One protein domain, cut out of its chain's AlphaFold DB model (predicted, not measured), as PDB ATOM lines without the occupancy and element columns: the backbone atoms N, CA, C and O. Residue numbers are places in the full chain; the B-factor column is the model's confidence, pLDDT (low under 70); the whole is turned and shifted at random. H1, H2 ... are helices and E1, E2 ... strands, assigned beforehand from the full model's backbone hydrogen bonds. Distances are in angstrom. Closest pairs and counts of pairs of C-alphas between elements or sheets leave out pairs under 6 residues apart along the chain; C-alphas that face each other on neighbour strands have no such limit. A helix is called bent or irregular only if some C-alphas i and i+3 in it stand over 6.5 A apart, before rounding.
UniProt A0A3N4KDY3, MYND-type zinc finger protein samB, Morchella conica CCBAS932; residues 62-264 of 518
ATOM      1  N   PHE A  62     147.947 118.219 132.002       73.62
ATOM      2  CA  PHE A  62     147.478 119.291 131.125       73.62
ATOM      3  C   PHE A  62     148.546 119.674 130.093       73.62
ATOM      4  O   PHE A  62     149.723 119.854 130.419       73.62
ATOM      5  N   LYS A  63     148.107 119.828 128.843       73.88
ATOM      6  CA  LYS A  63     148.903 120.372 127.746       73.88
ATOM      7  C   LYS A  63     148.120 121.538 127.144       73.88
ATOM      8  O   LYS A  63     146.976 121.310 126.757       73.88
ATOM      9  N   PRO A  64     148.699 122.746 127.069       78.56
ATOM     10  CA  PRO A  64     148.053 123.862 126.394       78.56
ATOM     11  C   PRO A  64     147.897 123.559 124.898       78.56
ATOM     12  O   PRO A  64     148.694 122.818 124.315       78.56
ATOM     13  N   GLU A  65     146.863 124.119 124.274       76.00
ATOM     14  CA  GLU A  65     146.648 124.000 122.831       76.00
ATOM     15  C   GLU A  65     147.433 125.084 122.081       76.00
ATOM     16  O   GLU A  65     147.470 126.246 122.487       76.00
ATOM     17  N   VAL A  66     148.074 124.700 120.974       80.31
ATOM     18  CA  VAL A  66     148.741 125.642 120.067       80.31
ATOM     19  C   VAL A  66     147.695 126.210 119.110       80.31
ATOM     20  O   VAL A  66     147.043 125.440 118.395       80.31
ATOM     21  N   ASN A  67     147.572 127.536 119.023       80.12
ATOM     22  CA  ASN A  67     146.804 128.174 117.959       80.12
ATOM     23  C   ASN A  67     147.438 127.803 116.605       80.12
ATOM     24  O   ASN A  67     148.604 128.090 116.331       80.12
ATOM     25  N   LYS A  68     146.654 127.153 115.739       78.19
ATOM     26  CA  LYS A  68     147.102 126.634 114.436       78.19
ATOM     27  C   LYS A  68     147.473 127.726 113.425       78.19
ATOM     28  O   LYS A  68     148.190 127.431 112.477       78.19
ATOM     29  N   GLN A  69     146.968 128.946 113.599       74.75
ATOM     30  CA  GLN A  69     147.192 130.084 112.704       74.75
ATOM     31  C   GLN A  69     148.493 130.819 113.050       74.75
ATOM     32  O   GLN A  69     149.227 131.227 112.154       74.75
ATOM     33  N   THR A  70     148.795 130.971 114.342       75.06
ATOM     34  CA  THR A  70     149.957 131.735 114.833       75.06
ATOM     35  C   THR A  70     151.130 130.854 115.269       75.06
ATOM     36  O   THR A  70     152.258 131.339 115.377       75.06
ATOM     37  N   GLY A  71     150.885 129.563 115.516       78.69
ATOM     38  CA  GLY A  71     151.875 128.599 115.996       78.69
ATOM     39  C   GLY A  71     152.250 128.763 117.473       78.69
ATOM     40  O   GLY A  71     153.304 128.275 117.881       78.69
ATOM     41  N   ARG A  72     151.432 129.465 118.270       80.69
ATOM     42  CA  ARG A  72     151.734 129.859 119.659       80.69
ATOM     43  C   ARG A  72     150.707 129.336 120.653       80.69
ATOM     44  O   ARG A  72     149.577 129.031 120.288       80.69
ATOM     45  N   PHE A  73     151.094 129.268 121.924       83.00
ATOM     46  CA  PHE A  73     150.152 129.053 123.019       83.00
ATOM     47  C   PHE A  73     149.574 130.407 123.450       83.00
ATOM     48  O   PHE A  73     150.291 131.233 124.009       83.00
ATOM     49  N   GLU A  74     148.297 130.640 123.154       76.62
ATOM     50  CA  GLU A  74     147.625 131.933 123.391       76.62
ATOM     51  C   GLU A  74     146.606 131.887 124.533       76.62
ATOM     52  O   GLU A  74     146.261 132.923 125.091       76.62
ATOM     53  N   THR A  75     146.154 130.691 124.917       72.50
ATOM     54  CA  THR A  75     145.117 130.499 125.939       72.50
ATOM     55  C   THR A  75     145.626 129.647 127.092       72.50
ATOM     56  O   THR A  75     146.219 128.586 126.870       72.50
ATOM     57  N   TRP A  76     145.330 130.060 128.324       73.81
ATOM     58  CA  TRP A  76     145.718 129.317 129.518       73.81
ATOM     59  C   TRP A  76     144.635 128.341 129.977       73.81
ATOM     60  O   TRP A  76     143.492 128.726 130.212       73.81
ATOM     61  N   GLY A  77     145.013 127.083 130.208       71.75
ATOM     62  CA  GLY A  77     144.150 126.121 130.892       71.75
ATOM     63  C   GLY A  77     142.859 125.791 130.134       71.75
ATOM     64  O   GLY A  77     142.904 125.224 129.046       71.75
ATOM     65  N   ILE A  78     141.711 126.078 130.755       64.69
ATOM     66  CA  ILE A  78     140.382 125.732 130.233       64.69
ATOM     67  C   ILE A  78     139.850 126.904 129.411       64.69
ATOM     68  O   ILE A  78     139.435 127.917 129.969       64.69
ATOM     69  N   ASN A  79     139.819 126.741 128.089       58.38
ATOM     70  CA  ASN A  79     139.242 127.730 127.189       58.38
ATOM     71  C   ASN A  79     137.700 127.669 127.242       58.38
ATOM     72  O   ASN A  79     137.113 126.600 127.058       58.38
ATOM     73  N   GLN A  80     137.043 128.791 127.557       50.91
ATOM     74  CA  GLN A  80     135.589 128.844 127.754       50.91
ATOM     75  C   GLN A  80     134.791 128.968 126.458       50.91
ATOM     76  O   GLN A  80     133.676 128.454 126.403       50.91
ATOM     77  N   LEU A  81     135.343 129.671 125.470       48.69
ATOM     78  CA  LEU A  81     134.642 130.100 124.267       48.69
ATOM     79  C   LEU A  81     135.338 129.499 123.051       48.69
ATOM     80  O   LEU A  81     136.440 129.909 122.682       48.69
ATOM     81  N   LYS A  82     134.688 128.541 122.388       43.06
ATOM     82  CA  LYS A  82     135.096 128.176 121.028       43.06
ATOM     83  C   LYS A  82     134.549 129.222 120.060       43.06
ATOM     84  O   LYS A  82     133.382 129.604 120.136       43.06
ATOM     85  N   ALA A  83     135.396 129.677 119.136       35.28
ATOM     86  CA  ALA A  83     134.992 130.599 118.081       35.28
ATOM     87  C   ALA A  83     133.808 130.003 117.293       35.28
ATOM     88  O   ALA A  83     133.957 128.978 116.628       35.28
ATOM     89  N   GLY A  84     132.632 130.627 117.421       40.91
ATOM     90  CA  GLY A  84     131.356 130.123 116.895       40.91
ATOM     91  C   GLY A  84     130.209 130.091 117.916       40.91
ATOM     92  O   GLY A  84     129.054 130.082 117.510       40.91
ATOM     93  N   GLU A  85     130.488 130.148 119.224       42.16
ATOM     94  CA  GLU A  85     129.463 130.115 120.292       42.16
ATOM     95  C   GLU A  85     128.886 131.501 120.661       42.16
ATOM     96  O   GLU A  85     128.259 131.677 121.710       42.16
ATOM     97  N   ALA A  86     129.055 132.495 119.782       42.91
ATOM     98  CA  ALA A  86     128.332 133.760 119.855       42.91
ATOM     99  C   ALA A  86     126.850 133.507 119.518       42.91
ATOM    100  O   ALA A  86     126.448 133.530 118.356       42.91
ATOM    101  N   GLY A  87     126.067 133.188 120.552       42.94
ATOM    102  CA  GLY A  87     124.640 132.889 120.441       42.94
ATOM    103  C   GLY A  87     123.821 134.030 119.832       42.94
ATOM    104  O   GLY A  87     124.279 135.171 119.738       42.94
ATOM    105  N   ASN A  88     122.589 133.708 119.426       39.75
ATOM    106  CA  ASN A  88     121.645 134.697 118.907       39.75
ATOM    107  C   ASN A  88     121.483 135.862 119.903       39.75
ATOM    108  O   ASN A  88     121.398 135.617 121.104       39.75
ATOM    109  N   LYS A  89     121.411 137.111 119.420       46.91
ATOM    110  CA  LYS A  89     121.432 138.317 120.278       46.91
ATOM    111  C   LYS A  89     120.300 138.361 121.315       46.91
ATOM    112  O   LYS A  89     120.451 139.022 122.337       46.91
ATOM    113  N   ASP A  90     119.207 137.648 121.052       44.28
ATOM    114  CA  ASP A  90     118.004 137.602 121.890       44.28
ATOM    115  C   ASP A  90     118.048 136.532 123.000       44.28
ATOM    116  O   ASP A  90     117.154 136.485 123.843       44.28
ATOM    117  N   ASP A  91     119.067 135.663 123.020       50.44
ATOM    118  CA  ASP A  91     119.251 134.635 124.049       50.44
ATOM    119  C   ASP A  91     120.563 134.897 124.809       50.44
ATOM    120  O   ASP A  91     121.605 135.038 124.163       50.44
ATOM    121  N   PRO A  92     120.580 134.962 126.161       52.62
ATOM    122  CA  PRO A  92     121.808 135.214 126.907       52.62
ATOM    123  C   PRO A  92     122.912 134.235 126.482       52.62
ATOM    124  O   PRO A  92     122.685 133.021 126.582       52.62
ATOM    125  N   PRO A  93     124.084 134.726 126.020       62.38
ATOM    126  CA  PRO A  93     125.174 133.892 125.530       62.38
ATOM    127  C   PRO A  93     125.436 132.681 126.426       62.38
ATOM    128  O   PRO A  93     125.401 132.799 127.653       62.38
ATOM    129  N   GLN A  94     125.716 131.515 125.835       59.09
ATOM    130  CA  GLN A  94     125.775 130.255 126.594       59.09
ATOM    131  C   GLN A  94     126.762 130.304 127.774       59.09
ATOM    132  O   GLN A  94     126.507 129.685 128.811       59.09
ATOM    133  N   TYR A  95     127.830 131.105 127.669       60.62
ATOM    134  CA  TYR A  95     128.757 131.355 128.773       60.62
ATOM    135  C   TYR A  95     128.077 132.013 129.990       60.62
ATOM    136  O   TYR A  95     128.315 131.568 131.105       60.62
ATOM    137  N   LEU A  96     127.156 132.974 129.825       65.25
ATOM    138  CA  LEU A  96     126.415 133.575 130.950       65.25
ATOM    139  C   LEU A  96     125.530 132.543 131.657       65.25
ATOM    140  O   LEU A  96     125.458 132.521 132.885       65.25
ATOM    141  N   LYS A  97     124.885 131.650 130.896       64.25
ATOM    142  CA  LYS A  97     124.080 130.549 131.453       64.25
ATOM    143  C   LYS A  97     124.953 129.554 132.227       64.25
ATOM    144  O   LYS A  97     124.539 129.055 133.276       64.25
ATOM    145  N   ARG A  98     126.170 129.288 131.735       64.56
ATOM    146  CA  ARG A  98     127.184 128.466 132.409       64.56
ATOM    147  C   ARG A  98     127.685 129.132 133.691       64.56
ATOM    148  O   ARG A  98     127.634 128.494 134.738       64.56
ATOM    149  N   GLU A  99     128.099 130.393 133.637       65.69
ATOM    150  CA  GLU A  99     128.609 131.138 134.792       65.69
ATOM    151  C   GLU A  99     127.539 131.319 135.874       65.69
ATOM    152  O   GLU A  99     127.810 131.063 137.044       65.69
ATOM    153  N   ALA A 100     126.285 131.612 135.510       64.94
ATOM    154  CA  ALA A 100     125.173 131.640 136.463       64.94
ATOM    155  C   ALA A 100     124.960 130.280 137.162       64.94
ATOM    156  O   ALA A 100     124.711 130.231 138.371       64.94
ATOM    157  N   ARG A 101     125.104 129.161 136.433       65.69
ATOM    158  CA  ARG A 101     125.029 127.805 137.004       65.69
ATOM    159  C   ARG A 101     126.221 127.509 137.922       65.69
ATOM    160  O   ARG A 101     126.022 126.969 139.007       65.69
ATOM    161  N   VAL A 102     127.440 127.880 137.523       62.91
ATOM    162  CA  VAL A 102     128.659 127.718 138.337       62.91
ATOM    163  C   VAL A 102     128.555 128.541 139.624       62.91
ATOM    164  O   VAL A 102     128.737 127.989 140.708       62.91
ATOM    165  N   ALA A 103     128.161 129.812 139.537       66.19
ATOM    166  CA  ALA A 103     127.942 130.683 140.692       66.19
ATOM    167  C   ALA A 103     126.860 130.146 141.648       66.19
ATOM    168  O   ALA A 103     126.986 130.285 142.863       66.19
ATOM    169  N   HIS A 104     125.818 129.485 141.130       68.44
ATOM    170  CA  HIS A 104     124.811 128.827 141.964       68.44
ATOM    171  C   HIS A 104     125.364 127.583 142.686       68.44
ATOM    172  O   HIS A 104     125.190 127.443 143.895       68.44
ATOM    173  N   LEU A 105     126.055 126.691 141.964       61.16
ATOM    174  CA  LEU A 105     126.582 125.427 142.503       61.16
ATOM    175  C   LEU A 105     127.760 125.616 143.476       61.16
ATOM    176  O   LEU A 105     127.921 124.840 144.421       61.16
ATOM    177  N   TYR A 106     128.577 126.647 143.255       65.38
ATOM    178  CA  TYR A 106     129.821 126.909 143.985       65.38
ATOM    179  C   TYR A 106     129.781 128.216 144.792       65.38
ATOM    180  O   TYR A 106     130.825 128.747 145.140       65.38
ATOM    181  N   LYS A 107     128.588 128.714 145.143       66.50
ATOM    182  CA  LYS A 107     128.357 130.025 145.785       66.50
ATOM    183  C   LYS A 107     129.359 130.429 146.881       66.50
ATOM    184  O   LYS A 107     129.817 131.565 146.889       66.50
ATOM    185  N   ASP A 108     129.702 129.499 147.775       73.44
ATOM    186  CA  ASP A 108     130.626 129.712 148.903       73.44
ATOM    187  C   ASP A 108     131.914 128.858 148.788       73.44
ATOM    188  O   ASP A 108     132.538 128.511 149.794       73.44
ATOM    189  N   LYS A 109     132.283 128.417 147.575       69.00
ATOM    190  CA  LYS A 109     133.374 127.459 147.310       69.00
ATOM    191  C   LYS A 109     134.194 127.862 146.084       69.00
ATOM    192  O   LYS A 109     133.670 128.366 145.103       69.00
ATOM    193  N   GLU A 110     135.486 127.549 146.102       64.81
ATOM    194  CA  GLU A 110     136.345 127.708 144.923       64.81
ATOM    195  C   GLU A 110     135.854 126.797 143.778       64.81
ATOM    196  O   GLU A 110     135.630 125.600 143.989       64.81
ATOM    197  N   THR A 111     135.679 127.347 142.572       71.94
ATOM    198  CA  THR A 111     135.186 126.574 141.417       71.94
ATOM    199  C   THR A 111     136.229 125.542 140.957       71.94
ATOM    200  O   THR A 111     137.428 125.762 141.156       71.94
ATOM    201  N   PRO A 112     135.838 124.427 140.306       71.12
ATOM    202  CA  PRO A 112     136.796 123.469 139.750       71.12
ATOM    203  C   PRO A 112     137.763 124.109 138.744       71.12
ATOM    204  O   PRO A 112     138.937 123.748 138.706       71.12
ATOM    205  N   GLN A 113     137.291 125.090 137.966       71.19
ATOM    206  CA  GLN A 113     138.112 125.859 137.031       71.19
ATOM    207  C   GLN A 113     139.161 126.698 137.770       71.19
ATOM    208  O   GLN A 113     140.342 126.606 137.445       71.19
ATOM    209  N   THR A 114     138.760 127.443 138.804       73.94
ATOM    210  CA  THR A 114     139.683 128.215 139.652       73.94
ATOM    211  C   THR A 114     140.726 127.290 140.292       73.94
ATOM    212  O   THR A 114     141.918 127.524 140.121       73.94
ATOM    213  N   GLN A 115     140.316 126.166 140.897       74.31
ATOM    214  CA  GLN A 115     141.237 125.181 141.493       74.31
ATOM    215  C   GLN A 115     142.258 124.632 140.476       74.31
ATOM    216  O   GLN A 115     143.448 124.499 140.778       74.31
ATOM    217  N   PHE A 116     141.800 124.317 139.259       77.12
ATOM    218  CA  PHE A 116     142.638 123.812 138.169       77.12
ATOM    219  C   PHE A 116     143.693 124.842 137.743       77.12
ATOM    220  O   PHE A 116     144.885 124.522 137.679       77.12
ATOM    221  N   ILE A 117     143.281 126.091 137.506       78.50
ATOM    222  CA  ILE A 117     144.194 127.167 137.108       78.50
ATOM    223  C   ILE A 117     145.144 127.535 138.257       78.50
ATOM    224  O   ILE A 117     146.346 127.660 138.024       78.50
ATOM    225  N   THR A 118     144.667 127.595 139.505       80.06
ATOM    226  CA  THR A 118     145.491 127.799 140.710       80.06
ATOM    227  C   THR A 118     146.626 126.773 140.805       80.06
ATOM    228  O   THR A 118     147.765 127.137 141.112       80.06
ATOM    229  N   TYR A 119     146.378 125.497 140.481       82.38
ATOM    230  CA  TYR A 119     147.442 124.487 140.438       82.38
ATOM    231  C   TYR A 119     148.483 124.786 139.346       82.38
ATOM    232  O   TYR A 119     149.690 124.746 139.616       82.38
ATOM    233  N   LEU A 120     148.045 125.104 138.120       83.88
ATOM    234  CA  LEU A 120     148.954 125.461 137.021       83.88
ATOM    235  C   LEU A 120     149.787 126.704 137.373       83.88
ATOM    236  O   LEU A 120     151.002 126.714 137.161       83.88
ATOM    237  N   ALA A 121     149.160 127.702 138.001       86.06
ATOM    238  CA  ALA A 121     149.798 128.901 138.528       86.06
ATOM    239  C   ALA A 121     150.899 128.548 139.537       86.06
ATOM    240  O   ALA A 121     152.038 128.993 139.402       86.06
ATOM    241  N   MET A 122     150.590 127.709 140.532       84.81
ATOM    242  CA  MET A 122     151.554 127.254 141.540       84.81
ATOM    243  C   MET A 122     152.760 126.543 140.921       84.81
ATOM    244  O   MET A 122     153.896 126.817 141.321       84.81
ATOM    245  N   LYS A 123     152.527 125.665 139.938       85.69
ATOM    246  CA  LYS A 123     153.583 124.947 139.211       85.69
ATOM    247  C   LYS A 123     154.493 125.924 138.454       85.69
ATOM    248  O   LYS A 123     155.688 125.983 138.752       85.69
ATOM    249  N   LYS A 124     153.926 126.767 137.584       90.56
ATOM    250  CA  LYS A 124     154.658 127.788 136.811       90.56
ATOM    251  C   LYS A 124     155.434 128.748 137.718       90.56
ATOM    252  O   LYS A 124     156.614 129.011 137.499       90.56
ATOM    253  N   MET A 125     154.808 129.232 138.794       89.81
ATOM    254  CA  MET A 125     155.451 130.124 139.764       89.81
ATOM    255  C   MET A 125     156.645 129.483 140.480       89.81
ATOM    256  O   MET A 125     157.562 130.206 140.877       89.81
ATOM    257  N   LYS A 126     156.634 128.162 140.702       87.75
ATOM    258  CA  LYS A 126     157.772 127.432 141.274       87.75
ATOM    259  C   LYS A 126     158.915 127.348 140.259       87.75
ATOM    260  O   LYS A 126     160.026 127.766 140.579       87.75
ATOM    261  N   GLU A 127     158.616 126.898 139.043       90.25
ATOM    262  CA  GLU A 127     159.577 126.762 137.939       90.25
ATOM    263  C   GLU A 127     160.290 128.095 137.644       90.25
ATOM    264  O   GLU A 127     161.520 128.154 137.619       90.25
ATOM    265  N   LEU A 128     159.544 129.203 137.543       90.81
ATOM    266  CA  LEU A 128     160.112 130.541 137.329       90.81
ATOM    267  C   LEU A 128     161.019 131.009 138.484       90.81
ATOM    268  O   LEU A 128     162.042 131.652 138.244       90.81
ATOM    269  N   LYS A 129     160.688 130.688 139.743       87.19
ATOM    270  CA  LYS A 129     161.529 131.043 140.905       87.19
ATOM    271  C   LYS A 129     162.848 130.269 140.909       87.19
ATOM    272  O   LYS A 129     163.890 130.856 141.200       87.19
ATOM    273  N   GLU A 130     162.814 128.984 140.564       87.44
ATOM    274  CA  GLU A 130     164.004 128.130 140.439       87.44
ATOM    275  C   GLU A 130     164.887 128.582 139.256       87.44
ATOM    276  O   GLU A 130     166.107 128.730 139.401       87.44
ATOM    277  N   ALA A 131     164.270 128.941 138.125       85.25
ATOM    278  CA  ALA A 131     164.954 129.498 136.960       85.25
ATOM    279  C   ALA A 131     165.614 130.863 137.250       85.25
ATOM    280  O   ALA A 131     166.764 131.080 136.857       85.25
ATOM    281  N   ARG A 132     164.944 131.768 137.983       84.25
ATOM    282  CA  ARG A 132     165.505 133.075 138.382       84.25
ATOM    283  C   ARG A 132     166.815 132.920 139.152       84.25
ATOM    284  O   ARG A 132     167.793 133.596 138.835       84.25
ATOM    285  N   ILE A 133     166.832 132.036 140.154       78.56
ATOM    286  CA  ILE A 133     168.011 131.772 140.997       78.56
ATOM    287  C   ILE A 133     169.165 131.239 140.141       78.56
ATOM    288  O   ILE A 133     170.299 131.700 140.277       78.56
ATOM    289  N   THR A 134     168.855 130.305 139.239       74.50
ATOM    290  CA  THR A 134     169.830 129.611 138.389       74.50
ATOM    291  C   THR A 134     170.454 130.524 137.333       74.50
ATOM    292  O   THR A 134     171.667 130.504 137.143       74.50
ATOM    293  N   HIS A 135     169.648 131.330 136.635       82.06
ATOM    294  CA  HIS A 135     170.096 132.036 135.427       82.06
ATOM    295  C   HIS A 135     170.341 133.541 135.608       82.06
ATOM    296  O   HIS A 135     171.036 134.135 134.782       82.06
ATOM    297  N   GLN A 136     169.761 134.165 136.642       83.62
ATOM    298  CA  GLN A 136     169.909 135.593 136.980       83.62
ATOM    299  C   GLN A 136     169.687 136.566 135.799       83.62
ATOM    300  O   GLN A 136     170.262 137.654 135.736       83.62
ATOM    301  N   ARG A 137     168.825 136.180 134.849       90.44
ATOM    302  CA  ARG A 137     168.507 136.931 133.620       90.44
ATOM    303  C   ARG A 137     167.990 138.350 133.885       90.44
ATOM    304  O   ARG A 137     168.248 139.253 133.101       90.44
ATOM    305  N   ASN A 138     167.376 138.579 135.045       87.06
ATOM    306  CA  ASN A 138     166.938 139.890 135.536       87.06
ATOM    307  C   ASN A 138     168.077 140.920 135.761       87.06
ATOM    308  O   ASN A 138     167.811 142.068 136.129       87.06
ATOM    309  N   ARG A 139     169.343 140.512 135.601       89.38
ATOM    310  CA  ARG A 139     170.540 141.370 135.664       89.38
ATOM    311  C   ARG A 139     171.060 141.795 134.284       89.38
ATOM    312  O   ARG A 139     171.943 142.646 134.231       89.38
ATOM    313  N   ARG A 140     170.530 141.204 133.209       93.19
ATOM    314  CA  ARG A 140     170.946 141.423 131.817       93.19
ATOM    315  C   ARG A 140     170.053 142.438 131.120       93.19
ATOM    316  O   ARG A 140     168.918 142.637 131.550       93.19
ATOM    317  N   ASP A 141     170.535 143.016 130.031       95.38
ATOM    318  CA  ASP A 141     169.722 143.831 129.130       95.38
ATOM    319  C   ASP A 141     169.189 142.996 127.957       95.38
ATOM    320  O   ASP A 141     169.817 142.037 127.505       95.38
ATOM    321  N   TYR A 142     168.005 143.364 127.485       96.44
ATOM    322  CA  TYR A 142     167.252 142.719 126.417       96.44
ATOM    323  C   TYR A 142     167.019 143.727 125.299       96.44
ATOM    324  O   TYR A 142     166.647 144.867 125.575       96.44
ATOM    325  N   MET A 143     167.204 143.290 124.058       97.00
ATOM    326  CA  MET A 143     166.714 143.974 122.865       97.00
ATOM    327  C   MET A 143     165.381 143.334 122.485       97.00
ATOM    328  O   MET A 143     165.330 142.118 122.276       97.00
ATOM    329  N   LEU A 144     164.309 144.123 122.492       97.31
ATOM    330  CA  LEU A 144     162.943 143.658 122.272       97.31
ATOM    331  C   LEU A 144     162.314 144.390 121.089       97.31
ATOM    332  O   LEU A 144     162.270 145.621 121.095       97.31
ATOM    333  N   GLU A 145     161.739 143.634 120.159       97.31
ATOM    334  CA  GLU A 145     160.804 144.158 119.165       97.31
ATOM    335  C   GLU A 145     159.380 144.058 119.729       97.31
ATOM    336  O   GLU A 145     158.962 143.002 120.207       97.31
ATOM    337  N   ILE A 146     158.627 145.155 119.674       96.62
ATOM    338  CA  ILE A 146     157.206 145.225 120.014       96.62
ATOM    339  C   ILE A 146     156.437 145.557 118.736       96.62
ATOM    340  O   ILE A 146     156.718 146.568 118.094       96.62
ATOM    341  N   THR A 147     155.456 144.731 118.379       95.44
ATOM    342  CA  THR A 147     154.600 144.909 117.194       95.44
ATOM    343  C   THR A 147     153.126 144.772 117.552       95.44
ATOM    344  O   THR A 147     152.778 144.073 118.504       95.44
ATOM    345  N   MET A 148     152.243 145.401 116.775       92.38
ATOM    346  CA  MET A 148     150.802 145.126 116.833       92.38
ATOM    347  C   MET A 148     150.455 144.142 115.697       92.38
ATOM    348  O   MET A 148     150.689 144.459 114.525       92.38
ATOM    349  N   PRO A 149     149.992 142.911 115.990       87.25
ATOM    350  CA  PRO A 149     149.878 141.862 114.979       87.25
ATOM    351  C   PRO A 149     148.741 142.056 113.982       87.25
ATOM    352  O   PRO A 149     148.869 141.619 112.839       87.25
ATOM    353  N   GLU A 150     147.659 142.696 114.411       84.44
ATOM    354  CA  GLU A 150     146.436 142.883 113.624       84.44
ATOM    355  C   GLU A 150     146.539 144.089 112.679       84.44
ATOM    356  O   GLU A 150     145.930 144.111 111.611       84.44
ATOM    357  N   ILE A 151     147.387 145.059 113.029       86.81
ATOM    358  CA  ILE A 151     147.575 146.305 112.284       86.81
ATOM    359  C   ILE A 151     148.747 146.125 111.312       86.81
ATOM    360  O   ILE A 151     149.922 146.279 111.665       86.81
ATOM    361  N   LYS A 152     148.421 145.766 110.068       85.50
ATOM    362  CA  LYS A 152     149.374 145.498 108.982       85.50
ATOM    363  C   LYS A 152     149.133 146.408 107.783       85.50
ATOM    364  O   LYS A 152     147.997 146.773 107.506       85.50
ATOM    365  N   ASP A 153     150.206 146.726 107.066       81.06
ATOM    366  CA  ASP A 153     150.134 147.401 105.769       81.06
ATOM    367  C   ASP A 153     149.642 146.461 104.648       81.06
ATOM    368  O   ASP A 153     149.501 145.248 104.832       81.06
ATOM    369  N   GLY A 154     149.411 147.018 103.454       75.62
ATOM    370  CA  GLY A 154     148.991 146.260 102.267       75.62
ATOM    371  C   GLY A 154     149.997 145.210 101.764       75.62
ATOM    372  O   GLY A 154     149.660 144.433 100.875       75.62
ATOM    373  N   GLN A 155     151.214 145.154 102.321       80.19
ATOM    374  CA  GLN A 155     152.209 144.104 102.060       80.19
ATOM    375  C   GLN A 155     152.226 143.030 103.166       80.19
ATOM    376  O   GLN A 155     152.987 142.064 103.087       80.19
ATOM    377  N   GLY A 156     151.389 143.170 104.199       81.00
ATOM    378  CA  GLY A 156     151.288 142.250 105.329       81.00
ATOM    379  C   GLY A 156     152.351 142.449 106.415       81.00
ATOM    380  O   GLY A 156     152.416 141.637 107.345       81.00
ATOM    381  N   LYS A 157     153.168 143.508 106.336       85.69
ATOM    382  CA  LYS A 157     154.149 143.865 107.372       85.69
ATOM    383  C   LYS A 157     153.448 144.653 108.482       85.69
ATOM    384  O   LYS A 157     152.519 145.413 108.224       85.69
ATOM    385  N   HIS A 158     153.880 144.476 109.732       89.50
ATOM    386  CA  HIS A 158     153.346 145.234 110.873       89.50
ATOM    387  C   HIS A 158     153.455 146.731 110.606       89.50
ATOM    388  O   HIS A 158     154.552 147.205 110.320       89.50
ATOM    389  N   TYR A 159     152.347 147.465 110.682       88.94
ATOM    390  CA  TYR A 159     152.316 148.903 110.425       88.94
ATOM    391  C   TYR A 159     153.043 149.652 111.553       88.94
ATOM    392  O   TYR A 159     153.951 150.442 111.282       88.94
ATOM    393  N   ILE A 160     152.721 149.287 112.800       93.00
ATOM    394  CA  ILE A 160     153.250 149.860 114.043       93.00
ATOM    395  C   ILE A 160     154.286 148.913 114.662       93.00
ATOM    396  O   ILE A 160     153.984 147.743 114.925       93.00
ATOM    397  N   SER A 161     155.492 149.420 114.935       95.38
ATOM    398  CA  SER A 161     156.511 148.692 115.707       95.38
ATOM    399  C   SER A 161     157.434 149.606 116.520       95.38
ATOM    400  O   SER A 161     157.565 150.800 116.232       95.38
ATOM    401  N   ARG A 162     158.072 149.051 117.556       96.38
ATOM    402  CA  ARG A 162     159.108 149.692 118.389       96.38
ATOM    403  C   ARG A 162     160.219 148.672 118.661       96.38
ATOM    404  O   ARG A 162     159.899 147.579 119.114       96.38
ATOM    405  N   SER A 163     161.489 149.022 118.464       96.75
ATOM    406  CA  SER A 163     162.623 148.260 119.015       96.75
ATOM    407  C   SER A 163     163.219 149.023 120.198       96.75
ATOM    408  O   SER A 163     163.460 150.233 120.122       96.75
ATOM    409  N   ILE A 164     163.407 148.331 121.322       95.88
ATOM    410  CA  ILE A 164     163.866 148.919 122.585       95.88
ATOM    411  C   ILE A 164     164.949 148.067 123.245       95.88
ATOM    412  O   ILE A 164     164.887 146.838 123.239       95.88
ATOM    413  N   LYS A 165     165.905 148.726 123.908       95.25
ATOM    414  CA  LYS A 165     166.772 148.096 124.905       95.25
ATOM    415  C   LYS A 165     166.203 148.338 126.299       95.25
ATOM    416  O   LYS A 165     165.977 149.488 126.675       95.25
ATOM    417  N   VAL A 166     166.012 147.277 127.078       93.62
ATOM    418  CA  VAL A 166     165.498 147.349 128.454       93.62
ATOM    419  C   VAL A 166     166.191 146.365 129.387       93.62
ATOM    420  O   VAL A 166     166.657 145.309 128.970       93.62
ATOM    421  N   SER A 167     166.219 146.671 130.685       92.94
ATOM    422  CA  SER A 167     166.722 145.724 131.680       92.94
ATOM    423  C   SER A 167     165.758 144.555 131.878       92.94
ATOM    424  O   SER A 167     164.572 144.757 132.122       92.94
ATOM    425  N   GLY A 168     166.284 143.332 131.923       88.81
ATOM    426  CA  GLY A 168     165.539 142.113 132.235       88.81
ATOM    427  C   GLY A 168     164.842 142.135 133.601       88.81
ATOM    428  O   GLY A 168     163.937 141.343 133.844       88.81
ATOM    429  N   GLY A 169     165.244 143.035 134.505       85.38
ATOM    430  CA  GLY A 169     164.583 143.268 135.790       85.38
ATOM    431  C   GLY A 169     163.360 144.195 135.733       85.38
ATOM    432  O   GLY A 169     162.841 144.546 136.793       85.38
ATOM    433  N   LEU A 170     162.938 144.643 134.543       84.00
ATOM    434  CA  LEU A 170     161.790 145.532 134.354       84.00
ATOM    435  C   LEU A 170     160.473 144.868 134.795       84.00
ATOM    436  O   LEU A 170     160.321 143.641 134.771       84.00
ATOM    437  N   ARG A 171     159.539 145.721 135.224       80.00
ATOM    438  CA  ARG A 171     158.209 145.414 135.759       80.00
ATOM    439  C   ARG A 171     157.181 146.384 135.175       80.00
ATOM    440  O   ARG A 171     157.548 147.472 134.734       80.00
ATOM    441  N   SER A 172     155.922 145.973 135.192       70.44
ATOM    442  CA  SER A 172     154.756 146.689 134.671       70.44
ATOM    443  C   SER A 172     154.396 147.965 135.454       70.44
ATOM    444  O   SER A 172     154.778 148.163 136.612       70.44
ATOM    445  N   ARG A 173     153.647 148.846 134.781       67.88
ATOM    446  CA  ARG A 173     152.948 150.048 135.278       67.88
ATOM    447  C   ARG A 173     151.754 150.263 134.342       67.88
ATOM    448  O   ARG A 173     151.975 150.082 133.147       67.88
ATOM    449  N   ASN A 174     150.554 150.650 134.801       67.00
ATOM    450  CA  ASN A 174     149.471 150.891 133.832       67.00
ATOM    451  C   ASN A 174     148.303 151.819 134.222       67.00
ATOM    452  O   ASN A 174     148.197 152.267 135.365       67.00
ATOM    453  N   TYR A 175     147.476 152.118 133.208       59.88
ATOM    454  CA  TYR A 175     146.263 152.949 133.218       59.88
ATOM    455  C   TYR A 175     144.958 152.122 133.156       59.88
ATOM    456  O   TYR A 175     144.041 152.426 133.920       59.88
ATOM    457  N   HIS A 176     144.921 151.063 132.337       77.88
ATOM    458  CA  HIS A 176     143.842 150.060 132.244       77.88
ATOM    459  C   HIS A 176     144.261 148.719 132.870       77.88
ATOM    460  O   HIS A 176     145.423 148.538 133.258       77.88
ATOM    461  N   GLY A 177     143.334 147.759 132.918       82.12
ATOM    462  CA  GLY A 177     143.660 146.342 133.003       82.12
ATOM    463  C   GLY A 177     144.527 145.881 131.826       82.12
ATOM    464  O   GLY A 177     144.628 146.520 130.777       82.12
ATOM    465  N   TYR A 178     145.255 144.791 132.043       89.69
ATOM    466  CA  TYR A 178     146.157 144.211 131.051       89.69
ATOM    467  C   TYR A 178     146.503 142.773 131.415       89.69
ATOM    468  O   TYR A 178     146.462 142.387 132.587       89.69
ATOM    469  N   LEU A 179     146.910 142.002 130.412       91.75
ATOM    470  CA  LEU A 179     147.414 140.645 130.578       91.75
ATOM    471  C   LEU A 179     148.699 140.452 129.772       91.75
ATOM    472  O   LEU A 179     148.852 140.986 128.676       91.75
ATOM    473  N   PHE A 180     149.618 139.650 130.301       93.81
ATOM    474  CA  PHE A 180     150.724 139.085 129.538       93.81
ATOM    475  C   PHE A 180     150.505 137.588 129.335       93.81
ATOM    476  O   PHE A 180     150.193 136.887 130.295       93.81
ATOM    477  N   THR A 181     150.756 137.091 128.126       93.94
ATOM    478  CA  THR A 181     150.637 135.667 127.779       93.94
ATOM    479  C   THR A 181     152.006 135.116 127.411       93.94
ATOM    480  O   THR A 181     152.567 135.485 126.377       93.94
ATOM    481  N   ASP A 182     152.573 134.230 128.232       93.81
ATOM    482  CA  ASP A 182     153.823 133.551 127.880       93.81
ATOM    483  C   ASP A 182     153.568 132.559 126.737       93.81
ATOM    484  O   ASP A 182     153.068 131.455 126.953       93.81
ATOM    485  N   HIS A 183     153.949 132.925 125.510       93.12
ATOM    486  CA  HIS A 183     153.726 132.102 124.320       93.12
ATOM    487  C   HIS A 183     154.466 130.752 124.337       93.12
ATOM    488  O   HIS A 183     154.297 129.968 123.401       93.12
ATOM    489  N   LYS A 184     155.285 130.460 125.361       90.31
ATOM    490  CA  LYS A 184     155.898 129.144 125.600       90.31
ATOM    491  C   LYS A 184     154.902 128.094 126.104       90.31
ATOM    492  O   LYS A 184     155.105 126.913 125.830       90.31
ATOM    493  N   ASP A 185     153.875 128.494 126.855       89.06
ATOM    494  CA  ASP A 185     152.896 127.576 127.466       89.06
ATOM    495  C   ASP A 185     151.493 128.172 127.699       89.06
ATOM    496  O   ASP A 185     150.630 127.521 128.290       89.06
ATOM    497  N   GLY A 186     151.250 129.394 127.226       89.25
ATOM    498  CA  GLY A 186     149.980 130.099 127.335       89.25
ATOM    499  C   GLY A 186     149.704 130.662 128.726       89.25
ATOM    500  O   GLY A 186     148.598 131.135 128.948       89.25
ATOM    501  N   SER A 187     150.645 130.603 129.680       91.50
ATOM    502  CA  SER A 187     150.389 131.106 131.036       91.50
ATOM    503  C   SER A 187     150.147 132.617 131.069       91.50
ATOM    504  O   SER A 187     150.923 133.399 130.518       91.50
ATOM    505  N   LEU A 188     149.054 133.005 131.733       92.19
ATOM    506  CA  LEU A 188     148.621 134.393 131.871       92.19
ATOM    507  C   LEU A 188     149.209 135.035 133.126       92.19
ATOM    508  O   LEU A 188     149.223 134.432 134.202       92.19
ATOM    509  N   PHE A 189     149.628 136.290 132.996       92.38
ATOM    510  CA  PHE A 189     150.081 137.144 134.088       92.38
ATOM    511  C   PHE A 189     149.324 138.472 134.054       92.38
ATOM    512  O   PHE A 189     149.050 138.983 132.973       92.38
ATOM    513  N   GLY A 190     149.021 139.054 135.210       90.06
ATOM    514  CA  GLY A 190     148.243 140.293 135.277       90.06
ATOM    515  C   GLY A 190     148.363 141.041 136.609       90.06
ATOM    516  O   GLY A 190     148.948 140.510 137.564       90.06
ATOM    517  N   PRO A 191     147.818 142.270 136.673       85.38
ATOM    518  CA  PRO A 191     147.913 143.155 137.827       85.38
ATOM    519  C   PRO A 191     147.142 142.605 139.029       85.38
ATOM    520  O   PRO A 191     145.919 142.481 139.013       85.38
ATOM    521  N   ARG A 192     147.864 142.307 140.113       82.81
ATOM    522  CA  ARG A 192     147.275 141.818 141.369       82.81
ATOM    523  C   ARG A 192     146.241 142.796 141.941       82.81
ATOM    524  O   ARG A 192     146.546 143.978 142.102       82.81
ATOM    525  N   ASP A 193     145.093 142.260 142.361       77.31
ATOM    526  CA  ASP A 193     144.011 142.980 143.053       77.31
ATOM    527  C   ASP A 193     143.506 144.205 142.258       77.31
ATOM    528  O   ASP A 193     143.033 145.190 142.826       77.31
ATOM    529  N   SER A 194     143.636 144.142 140.930       79.62
ATOM    530  CA  SER A 194     143.204 145.175 139.994       79.62
ATOM    531  C   SER A 194     141.707 145.457 140.096       79.62
ATOM    532  O   SER A 194     140.884 144.542 140.113       79.62
ATOM    533  N   ASN A 195     141.359 146.743 140.108       73.38
ATOM    534  CA  ASN A 195     139.985 147.235 140.067       73.38
ATOM    535  C   ASN A 195     139.729 148.192 138.890       73.38
ATOM    536  O   ASN A 195     138.779 148.974 138.944       73.38
ATOM    537  N   HIS A 196     140.574 148.149 137.849       76.62
ATOM    538  CA  HIS A 196     140.294 148.842 136.591       76.62
ATOM    539  C   HIS A 196     138.936 148.369 136.035       76.62
ATOM    540  O   HIS A 196     138.572 147.200 136.183       76.62
ATOM    541  N   VAL A 197     138.142 149.285 135.468       77.31
ATOM    542  CA  VAL A 197     136.737 149.015 135.092       77.31
ATOM    543  C   VAL A 197     136.643 147.907 134.043       77.31
ATOM    544  O   VAL A 197     135.741 147.078 134.099       77.31
ATOM    545  N   ASP A 198     137.618 147.843 133.143       77.25
ATOM    546  CA  ASP A 198     137.774 146.836 132.100       77.25
ATOM    547  C   ASP A 198     138.115 145.431 132.633       77.25
ATOM    548  O   ASP A 198     137.900 144.452 131.922       77.25
ATOM    549  N   MET A 199     138.519 145.268 133.903       81.25
ATOM    550  CA  MET A 199     138.697 143.935 134.515       81.25
ATOM    551  C   MET A 199     137.415 143.090 134.497       81.25
ATOM    552  O   MET A 199     137.492 141.865 134.585       81.25
ATOM    553  N   VAL A 200     136.240 143.710 134.327       77.12
ATOM    554  CA  VAL A 200     134.978 142.995 134.072       77.12
ATOM    555  C   VAL A 200     135.020 142.136 132.807       77.12
ATOM    556  O   VAL A 200     134.247 141.192 132.720       77.12
ATOM    557  N   ASN A 201     135.925 142.404 131.862       80.81
ATOM    558  CA  ASN A 201     136.128 141.621 130.640       80.81
ATOM    559  C   ASN A 201     137.122 140.459 130.802       80.81
ATOM    560  O   ASN A 201     137.350 139.725 129.841       80.81
ATOM    561  N   MET A 202     137.679 140.228 132.000       82.25
ATOM    562  CA  MET A 202     138.618 139.124 132.263       82.25
ATOM    563  C   MET A 202     138.080 137.758 131.795       82.25
ATOM    564  O   MET A 202     138.845 136.956 131.261       82.25
ATOM    565  N   TYR A 203     136.764 137.518 131.910       74.81
ATOM    566  CA  TYR A 203     136.114 136.267 131.485       74.81
ATOM    567  C   TYR A 203     136.306 135.935 129.993       74.81
ATOM    568  O   TYR A 203     136.232 134.762 129.630       74.81
ATOM    569  N   LYS A 204     136.556 136.934 129.129       77.06
ATOM    570  CA  LYS A 204     136.867 136.716 127.706       77.06
ATOM    571  C   LYS A 204     138.225 136.022 127.521       77.06
ATOM    572  O   LYS A 204     138.409 135.270 126.569       77.06
ATOM    573  N   HIS A 205     139.169 136.300 128.425       78.81
ATOM    574  CA  HIS A 205     140.606 136.048 128.254       78.81
ATOM    575  C   HIS A 205     141.142 134.928 129.144       78.81
ATOM    576  O   HIS A 205     142.152 134.306 128.823       78.81
ATOM    577  N   GLY A 206     140.468 134.635 130.257       77.06
ATOM    578  CA  GLY A 206     140.823 133.523 131.127       77.06
ATOM    579  C   GLY A 206     140.028 133.486 132.427       77.06
ATOM    580  O   GLY A 206     139.254 134.381 132.747       77.06
ATOM    581  N   HIS A 207     140.245 132.424 133.198       73.00
ATOM    582  CA  HIS A 207     139.601 132.237 134.500       73.00
ATOM    583  C   HIS A 207     140.328 132.943 135.653       73.00
ATOM    584  O   HIS A 207     139.685 133.420 136.576       73.00
ATOM    585  N   GLU A 208     141.659 132.975 135.602       79.06
ATOM    586  CA  GLU A 208     142.566 133.545 136.605       79.06
ATOM    587  C   GLU A 208     143.873 133.954 135.899       79.06
ATOM    588  O   GLU A 208     144.101 133.580 134.744       79.06
ATOM    589  N   TYR A 209     144.763 134.667 136.592       88.50
ATOM    590  CA  TYR A 209     146.114 135.009 136.119       88.50
ATOM    591  C   TYR A 209     147.150 134.936 137.250       88.50
ATOM    592  O   TYR A 209     146.845 135.057 138.437       88.50
ATOM    593  N   ILE A 210     148.419 134.744 136.892       91.19
ATOM    594  CA  ILE A 210     149.541 134.822 137.830       91.19
ATOM    595  C   ILE A 210     149.816 136.302 138.153       91.19
ATOM    596  O   ILE A 210     150.017 137.092 137.233       91.19
ATOM    597  N   PRO A 211     149.915 136.707 139.431       89.38
ATOM    598  CA  PRO A 211     150.319 138.066 139.781       89.38
ATOM    599  C   PRO A 211     151.691 138.437 139.205       89.38
ATOM    600  O   PRO A 211     152.721 137.854 139.569       89.38
ATOM    601  N   ASP A 212     151.700 139.418 138.307       88.31
ATOM    602  CA  ASP A 212     152.881 139.856 137.564       88.31
ATOM    603  C   ASP A 212     153.933 140.539 138.464       88.31
ATOM    604  O   ASP A 212     155.139 140.398 138.250       88.31
ATOM    605  N   ASP A 213     153.486 141.161 139.560       83.25
ATOM    606  CA  ASP A 213     154.294 141.806 140.600       83.25
ATOM    607  C   ASP A 213     155.317 140.876 141.283       83.25
ATOM    608  O   ASP A 213     156.265 141.338 141.935       83.25
ATOM    609  N   LEU A 214     155.185 139.560 141.112       85.69
ATOM    610  CA  LEU A 214     156.140 138.554 141.578       85.69
ATOM    611  C   LEU A 214     157.305 138.328 140.596       85.69
ATOM    612  O   LEU A 214     158.386 137.891 141.015       85.69
ATOM    613  N   PHE A 215     157.124 138.675 139.322       88.44
ATOM    614  CA  PHE A 215     158.007 138.345 138.201       88.44
ATOM    615  C   PHE A 215     158.672 139.588 137.583       88.44
ATOM    616  O   PHE A 215     158.595 140.694 138.124       88.44
ATOM    617  N   THR A 216     159.485 139.367 136.561       90.69
ATOM    618  CA  THR A 216     160.197 140.353 135.739       90.69
ATOM    619  C   THR A 216     160.306 139.771 134.336       90.69
ATOM    620  O   THR A 216     160.261 138.545 134.182       90.69
ATOM    621  N   ILE A 217     160.492 140.608 133.314       91.25
ATOM    622  CA  ILE A 217     160.556 140.122 131.925       91.25
ATOM    623  C   ILE A 217     161.647 139.054 131.731       91.25
ATOM    624  O   ILE A 217     161.432 138.090 131.008       91.25
ATOM    625  N   GLY A 218     162.776 139.151 132.443       91.50
ATOM    626  CA  GLY A 218     163.876 138.190 132.364       91.50
ATOM    627  C   GLY A 218     163.600 136.842 133.035       91.50
ATOM    628  O   GLY A 218     164.339 135.888 132.804       91.50
ATOM    629  N   ASP A 219     162.550 136.711 133.849       92.19
ATOM    630  CA  ASP A 219     162.136 135.394 134.343       92.19
ATOM    631  C   ASP A 219     161.464 134.588 133.227       92.19
ATOM    632  O   ASP A 219     161.791 133.415 133.055       92.19
ATOM    633  N   ILE A 220     160.594 135.256 132.461       92.75
ATOM    634  CA  ILE A 220     159.733 134.694 131.410       92.75
ATOM    635  C   ILE A 220     160.498 134.566 130.078       92.75
ATOM    636  O   ILE A 220     160.490 133.518 129.438       92.75
ATOM    637  N   LEU A 221     161.222 135.614 129.677       94.31
ATOM    638  CA  LEU A 221     161.977 135.669 128.425       94.31
ATOM    639  C   LEU A 221     163.340 134.979 128.584       94.31
ATOM    640  O   LEU A 221     164.349 135.579 128.963       94.31
ATOM    641  N   GLU A 222     163.362 133.676 128.322       92.75
ATOM    642  CA  GLU A 222     164.514 132.796 128.542       92.75
ATOM    643  C   GLU A 222     165.656 132.967 127.529       92.75
ATOM    644  O   GLU A 222     166.818 132.798 127.905       92.75
ATOM    645  N   ASN A 223     165.341 133.233 126.256       92.44
ATOM    646  CA  ASN A 223     166.292 133.240 125.137       92.44
ATOM    647  C   ASN A 223     165.773 134.066 123.934       92.44
ATOM    648  O   ASN A 223     164.648 134.554 123.959       92.44
ATOM    649  N   SER A 224     166.564 134.190 122.860       91.56
ATOM    650  CA  SER A 224     166.226 134.944 121.632       91.56
ATOM    651  C   SER A 224     165.146 134.313 120.731       91.56
ATOM    652  O   SER A 224     164.944 134.742 119.600       91.56
ATOM    653  N   LYS A 225     164.454 133.269 121.198       90.75
ATOM    654  CA  LYS A 225     163.222 132.744 120.584       90.75
ATOM    655  C   LYS A 225     162.002 132.928 121.488       90.75
ATOM    656  O   LYS A 225     160.900 132.541 121.107       90.75
ATOM    657  N   SER A 226     162.184 133.474 122.692       94.19
ATOM    658  CA  SER A 226     161.075 133.787 123.587       94.19
ATOM    659  C   SER A 226     160.241 134.928 123.008       94.19
ATOM    660  O   SER A 226     160.776 135.932 122.538       94.19
ATOM    661  N   THR A 227     158.922 134.771 123.076       95.06
ATOM    662  CA  THR A 227     157.959 135.824 122.749       95.06
ATOM    663  C   THR A 227     156.896 135.888 123.840       95.06
ATOM    664  O   THR A 227     156.642 134.893 124.518       95.06
ATOM    665  N   LEU A 228     156.307 137.062 124.020       94.81
ATOM    666  CA  LEU A 228     155.323 137.368 125.052       94.81
ATOM    667  C   LEU A 228     154.177 138.139 124.393       94.81
ATOM    668  O   LEU A 228     154.418 139.118 123.684       94.81
ATOM    669  N   GLY A 229     152.946 137.687 124.597       94.50
ATOM    670  CA  GLY A 229     151.755 138.464 124.275       94.50
ATOM    671  C   GLY A 229     151.553 139.528 125.345       94.50
ATOM    672  O   GLY A 229     151.811 139.270 126.519       94.50
ATOM    673  N   TYR A 230     151.113 140.717 124.951       94.00
ATOM    674  CA  TYR A 230     150.688 141.772 125.864       94.00
ATOM    675  C   TYR A 230     149.360 142.335 125.367       94.00
ATOM    676  O   TYR A 230     149.303 142.982 124.325       94.00
ATOM    677  N   LEU A 231     148.298 142.039 126.104       91.56
ATOM    678  CA  LEU A 231     146.968 142.581 125.893       91.56
ATOM    679  C   LEU A 231     146.825 143.816 126.780       91.56
ATOM    680  O   LEU A 231     146.932 143.708 128.004       91.56
ATOM    681  N   TYR A 232     146.623 144.975 126.164       89.88
ATOM    682  CA  TYR A 232     146.414 146.243 126.853       89.88
ATOM    683  C   TYR A 232     144.967 146.694 126.701       89.88
ATOM    684  O   TYR A 232     144.448 146.622 125.595       89.88
ATOM    685  N   ASP A 233     144.375 147.181 127.792       87.19
ATOM    686  CA  ASP A 233     142.957 147.524 127.898       87.19
ATOM    687  C   ASP A 233     142.046 146.335 127.580       87.19
ATOM    688  O   ASP A 233     141.875 145.937 126.436       87.19
ATOM    689  N   LEU A 234     141.430 145.746 128.600       85.75
ATOM    690  CA  LEU A 234     140.512 144.620 128.407       85.75
ATOM    691  C   LEU A 234     139.141 145.075 127.852       85.75
ATOM    692  O   LEU A 234     138.249 144.249 127.633       85.75
ATOM    693  N   GLY A 235     138.935 146.387 127.676       82.19
ATOM    694  CA  GLY A 235     137.832 146.989 126.928       82.19
ATOM    695  C   GLY A 235     138.066 146.897 125.424       82.19
ATOM    696  O   GLY A 235     137.308 146.201 124.743       82.19
ATOM    697  N   ASP A 236     139.129 147.556 124.955       83.75
ATOM    698  CA  ASP A 236     139.537 147.641 123.545       83.75
ATOM    699  C   ASP A 236     140.399 146.448 123.056       83.75
ATOM    700  O   ASP A 236     140.697 146.325 121.872       83.75
ATOM    701  N   ASP A 237     140.820 145.543 123.936       87.25
ATOM    702  CA  ASP A 237     141.567 144.327 123.603       87.25
ATOM    703  C   ASP A 237     142.833 144.581 122.722       87.25
ATOM    704  O   ASP A 237     143.139 143.820 121.801       87.25
ATOM    705  N   TRP A 238     143.626 145.635 123.000       88.31
ATOM    706  CA  TRP A 238     144.806 146.003 122.190       88.31
ATOM    707  C   TRP A 238     145.946 144.974 122.289       88.31
ATOM    708  O   TRP A 238     146.804 145.022 123.183       88.31
ATOM    709  N   VAL A 239     146.013 144.067 121.312       89.81
ATOM    710  CA  VAL A 239     147.046 143.026 121.236       89.81
ATOM    711  C   VAL A 239     148.403 143.593 120.803       89.81
ATOM    712  O   VAL A 239     148.543 144.252 119.771       89.81
ATOM    713  N   HIS A 240     149.442 143.237 121.552       93.44
ATOM    714  CA  HIS A 240     150.843 143.465 121.224       93.44
ATOM    715  C   HIS A 240     151.624 142.146 121.281       93.44
ATOM    716  O   HIS A 240     151.410 141.299 122.150       93.44
ATOM    717  N   HIS A 241     152.595 141.990 120.386       94.31
ATOM    718  CA  HIS A 241     153.582 140.919 120.422       94.31
ATOM    719  C   HIS A 241     154.956 141.483 120.757       94.31
ATOM    720  O   HIS A 241     155.455 142.361 120.059       94.31
ATOM    721  N   ILE A 242     155.580 140.929 121.793       96.44
ATOM    722  CA  ILE A 242     156.938 141.252 122.221       96.44
ATOM    723  C   ILE A 242     157.840 140.068 121.859       96.44
ATOM    724  O   ILE A 242     157.586 138.942 122.292       96.44
ATOM    725  N   ALA A 243     158.891 140.302 121.078       96.62
ATOM    726  CA  ALA A 243     159.875 139.301 120.672       96.62
ATOM    727  C   ALA A 243     161.279 139.682 121.157       96.62
ATOM    728  O   ALA A 243     161.647 140.854 121.153       96.62
ATOM    729  N   VAL A 244     162.074 138.695 121.581       97.44
ATOM    730  CA  VAL A 244     163.472 138.921 121.978       97.44
ATOM    731  C   VAL A 244     164.379 138.866 120.755       97.44
ATOM    732  O   VAL A 244     164.648 137.784 120.240       97.44
ATOM    733  N   GLU A 245     164.924 140.007 120.343       96.75
ATOM    734  CA  GLU A 245     165.934 140.075 119.282       96.75
ATOM    735  C   GLU A 245     167.312 139.642 119.813       96.75
ATOM    736  O   GLU A 245     168.018 138.845 119.194       96.75
ATOM    737  N   ALA A 246     167.689 140.126 121.003       95.44
ATOM    738  CA  ALA A 246     168.958 139.798 121.652       95.44
ATOM    739  C   ALA A 246     168.870 139.854 123.186       95.44
ATOM    740  O   ALA A 246     168.062 140.584 123.759       95.44
ATOM    741  N   ILE A 247     169.755 139.112 123.859       95.81
ATOM    742  CA  ILE A 247     169.997 139.221 125.305       95.81
ATOM    743  C   ILE A 247     171.489 139.471 125.500       95.81
ATOM    744  O   ILE A 247     172.312 138.625 125.147       95.81
ATOM    745  N   PHE A 248     171.837 140.619 126.069       94.25
ATOM    746  CA  PHE A 248     173.225 141.010 126.282       94.25
ATOM    747  C   PHE A 248     173.849 140.253 127.471       94.25
ATOM    748  O   PHE A 248     173.149 139.884 128.425       94.25
ATOM    749  N   PRO A 249     175.170 140.003 127.463       92.75
ATOM    750  CA  PRO A 249     175.893 139.562 128.651       92.75
ATOM    751  C   PRO A 249     175.725 140.550 129.814       92.75
ATOM    752  O   PRO A 249     175.588 141.757 129.614       92.75
ATOM    753  N   GLU A 250     175.788 140.063 131.058       91.25
ATOM    754  CA  GLU A 250     175.687 140.944 132.236       91.25
ATOM    755  C   GLU A 250     176.807 142.003 132.268       91.25
ATOM    756  O   GLU A 250     176.573 143.122 132.718       91.25
ATOM    757  N   ALA A 251     177.997 141.675 131.756       91.00
ATOM    758  CA  ALA A 251     179.130 142.598 131.677       91.00
ATOM    759  C   ALA A 251     178.831 143.853 130.833       91.00
ATOM    760  O   ALA A 251     179.299 144.938 131.173       91.00
ATOM    761  N   ASP A 252     177.999 143.708 129.799       92.12
ATOM    762  CA  ASP A 252     177.623 144.775 128.863       92.12
ATOM    763  C   ASP A 252     176.309 145.473 129.268       92.12
ATOM    764  O   ASP A 252     175.850 146.402 128.603       92.12
ATOM    765  N   SER A 253     175.680 145.027 130.363       90.31
ATOM    766  CA  SER A 253     174.345 145.468 130.776       90.31
ATOM    767  C   SER A 253     174.398 146.726 131.652       90.31
ATOM    768  O   SER A 253     174.786 146.705 132.829       90.31
ATOM    769  N   ASP A 254     173.940 147.849 131.099       88.75
ATOM    770  CA  ASP A 254     173.820 149.120 131.816       88.75
ATOM    771  C   ASP A 254     172.476 149.266 132.546       88.75
ATOM    772  O   ASP A 254     172.372 150.072 133.483       88.75
ATOM    773  N   GLY A 255     171.486 148.435 132.211       85.81
ATOM    774  CA  GLY A 255     170.173 148.414 132.840       85.81
ATOM    775  C   GLY A 255     169.268 149.578 132.448       85.81
ATOM    776  O   GLY A 255     168.262 149.781 133.121       85.81
ATOM    777  N   SER A 256     169.632 150.381 131.449       86.88
ATOM    778  CA  SER A 256     168.856 151.548 131.028       86.88
ATOM    779  C   SER A 256     167.748 151.202 130.034       86.88
ATOM    780  O   SER A 256     167.802 150.181 129.349       86.88
ATOM    781  N   PHE A 257     166.733 152.066 129.968       90.12
ATOM    782  CA  PHE A 257     165.781 152.087 128.859       90.12
ATOM    783  C   PHE A 257     166.355 152.916 127.701       90.12
ATOM    784  O   PHE A 257     166.785 154.050 127.925       90.12
ATOM    785  N   VAL A 258     166.319 152.385 126.476       90.94
ATOM    786  CA  VAL A 258     166.730 153.079 125.240       90.94
ATOM    787  C   VAL A 258     165.776 152.703 124.099       90.94
ATOM    788  O   VAL A 258     165.531 151.516 123.893       90.94
ATOM    789  N   PHE A 259     165.264 153.677 123.340       93.06
ATOM    790  CA  PHE A 259     164.652 153.409 122.028       93.06
ATOM    791  C   PHE A 259     165.748 153.190 120.987       93.06
ATOM    792  O   PHE A 259     166.720 153.944 120.956       93.06
ATOM    793  N   LEU A 260     165.591 152.159 120.160       95.12
ATOM    794  CA  LEU A 260     166.542 151.794 119.110       95.12
ATOM    795  C   LEU A 260     165.980 152.102 117.721       95.12
ATOM    796  O   LEU A 260     166.713 152.602 116.875       95.12
ATOM    797  N   ASP A 261     164.691 151.820 117.513       95.38
ATOM    798  CA  ASP A 261     163.958 152.097 116.275       95.38
ATOM    799  C   ASP A 261     162.437 152.124 116.540       95.38
ATOM    800  O   ASP A 261     161.957 151.694 117.597       95.38
ATOM    801  N   GLY A 262     161.654 152.591 115.572       94.38
ATOM    802  CA  GLY A 262     160.204 152.446 115.560       94.38
ATOM    803  C   GLY A 262     159.542 153.125 114.364       94.38
ATOM    804  O   GLY A 262     160.144 153.937 113.668       94.38
ATOM    805  N   LYS A 263     158.273 152.793 114.123       94.50
ATOM    806  CA  LYS A 263     157.476 153.374 113.032       94.50
ATOM    807  C   LYS A 263     155.976 153.300 113.296       94.50
ATOM    808  O   LYS A 263     155.529 152.432 114.050       94.50
ATOM    809  N   GLY A 264     155.216 154.180 112.647       93.06
ATOM    810  CA  GLY A 264     153.764 154.272 112.783       93.06
ATOM    811  C   GLY A 264     153.336 154.896 114.111       93.06
ATOM    812  O   GLY A 264     153.874 154.573 115.180       93.06
TER     813      GLY A 264
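Overview. This is residues 62 to 264 of the 518 residues of the protein "MYND-type zinc finger protein samB" of Morchella conica CCBAS932 (UniProt A0A3N4KDY3). A single strongly twisted sheet of seven strands makes the body, with the long helix H2 running past its E4 edge along the domain's length, and H1 set off at one end, away from the sheet. H4 grazes the sheet and touches H2 at residues 128 to 132, H3 grazes the sheet elsewhere, and a short parallel pairing of residues 210 to 211 with residues 189 to 190 of E4 ties the long H3 to H4 link to that edge. The sheet is antiparallel throughout, in the order E4, E3, E5, E6, E1, E2, E7; along the chain come H1, H2, E1 to E4, H3, H4 and E5 to E7. The printed part has 203 residues, of mixed class, with under half of them, 94, in named elements. It is compact, with a radius of gyration of the C-alphas of 18.4 A and spans of 57 by 45 by 32 A.

Along the chain. Begin in the sheet with E6, residues 238 to 247, the longest strand at 26.3 A. Then find E1, residues 141 to 147, 19.3 A; E2, 161 to 167, 19.2 A; E5, 227 to 232, 16.1 A; E3, 178 to 182; E4, 187 to 190; and E7, 258 to 263, ending at C-alpha 263 (157.476, 153.374, 113.032). Find C-alpha 112 at (136.796, 123.469, 139.750); from there H2, residues 112 to 135, runs 34.7 A. H1 is residues 94 to 105, 16.6 A, starting at (125.775, 130.255, 126.594); H3 is 197 to 205, and H4 is 217 to 220. H3 is irregular: C-alphas 200 and 203 are 7.3 A apart.

Arrangement. Look first at E6 and E1, antiparallel at 146 degrees, where N 243 and O 145 are 2.8 A apart. The hairpin E5 and E6 has N 240 and O 230 at 2.8 A, and the hairpin E1 and E2 has N 144 and O 164 at 2.9 A. The edge strands are E7, with N 163 to O 261 of E2 and E7 at 2.8 A, and E4, in a hairpin with E3, with N 180 and O 189 at 2.8 A. H2, H3 and H4 each only graze the sheet. H2 touches H4 with residues 128 to 132 alone, the closest C-alphas being those of Arg 132 and Asp 219, 5.7 A. H1 and H2 are apart. Every O i to N i+4 pair is within hydrogen-bond range in H1 and H2; H3 has 0 of 5, but 5 of 6 O i to N i+3 pairs, and H4 is too short for an i+4 pair.

Size, cuts and confidence. The C-alphas farthest apart, of Asp 90 and Ala 251, are 62.1 A apart. The printed part has no cut; its long links are E1 to E2 and H3 to H4. Residues 104 to 110 stand free. pLDDT is under 70 at residues 78 to 107, 109 to 110 and 173 to 175.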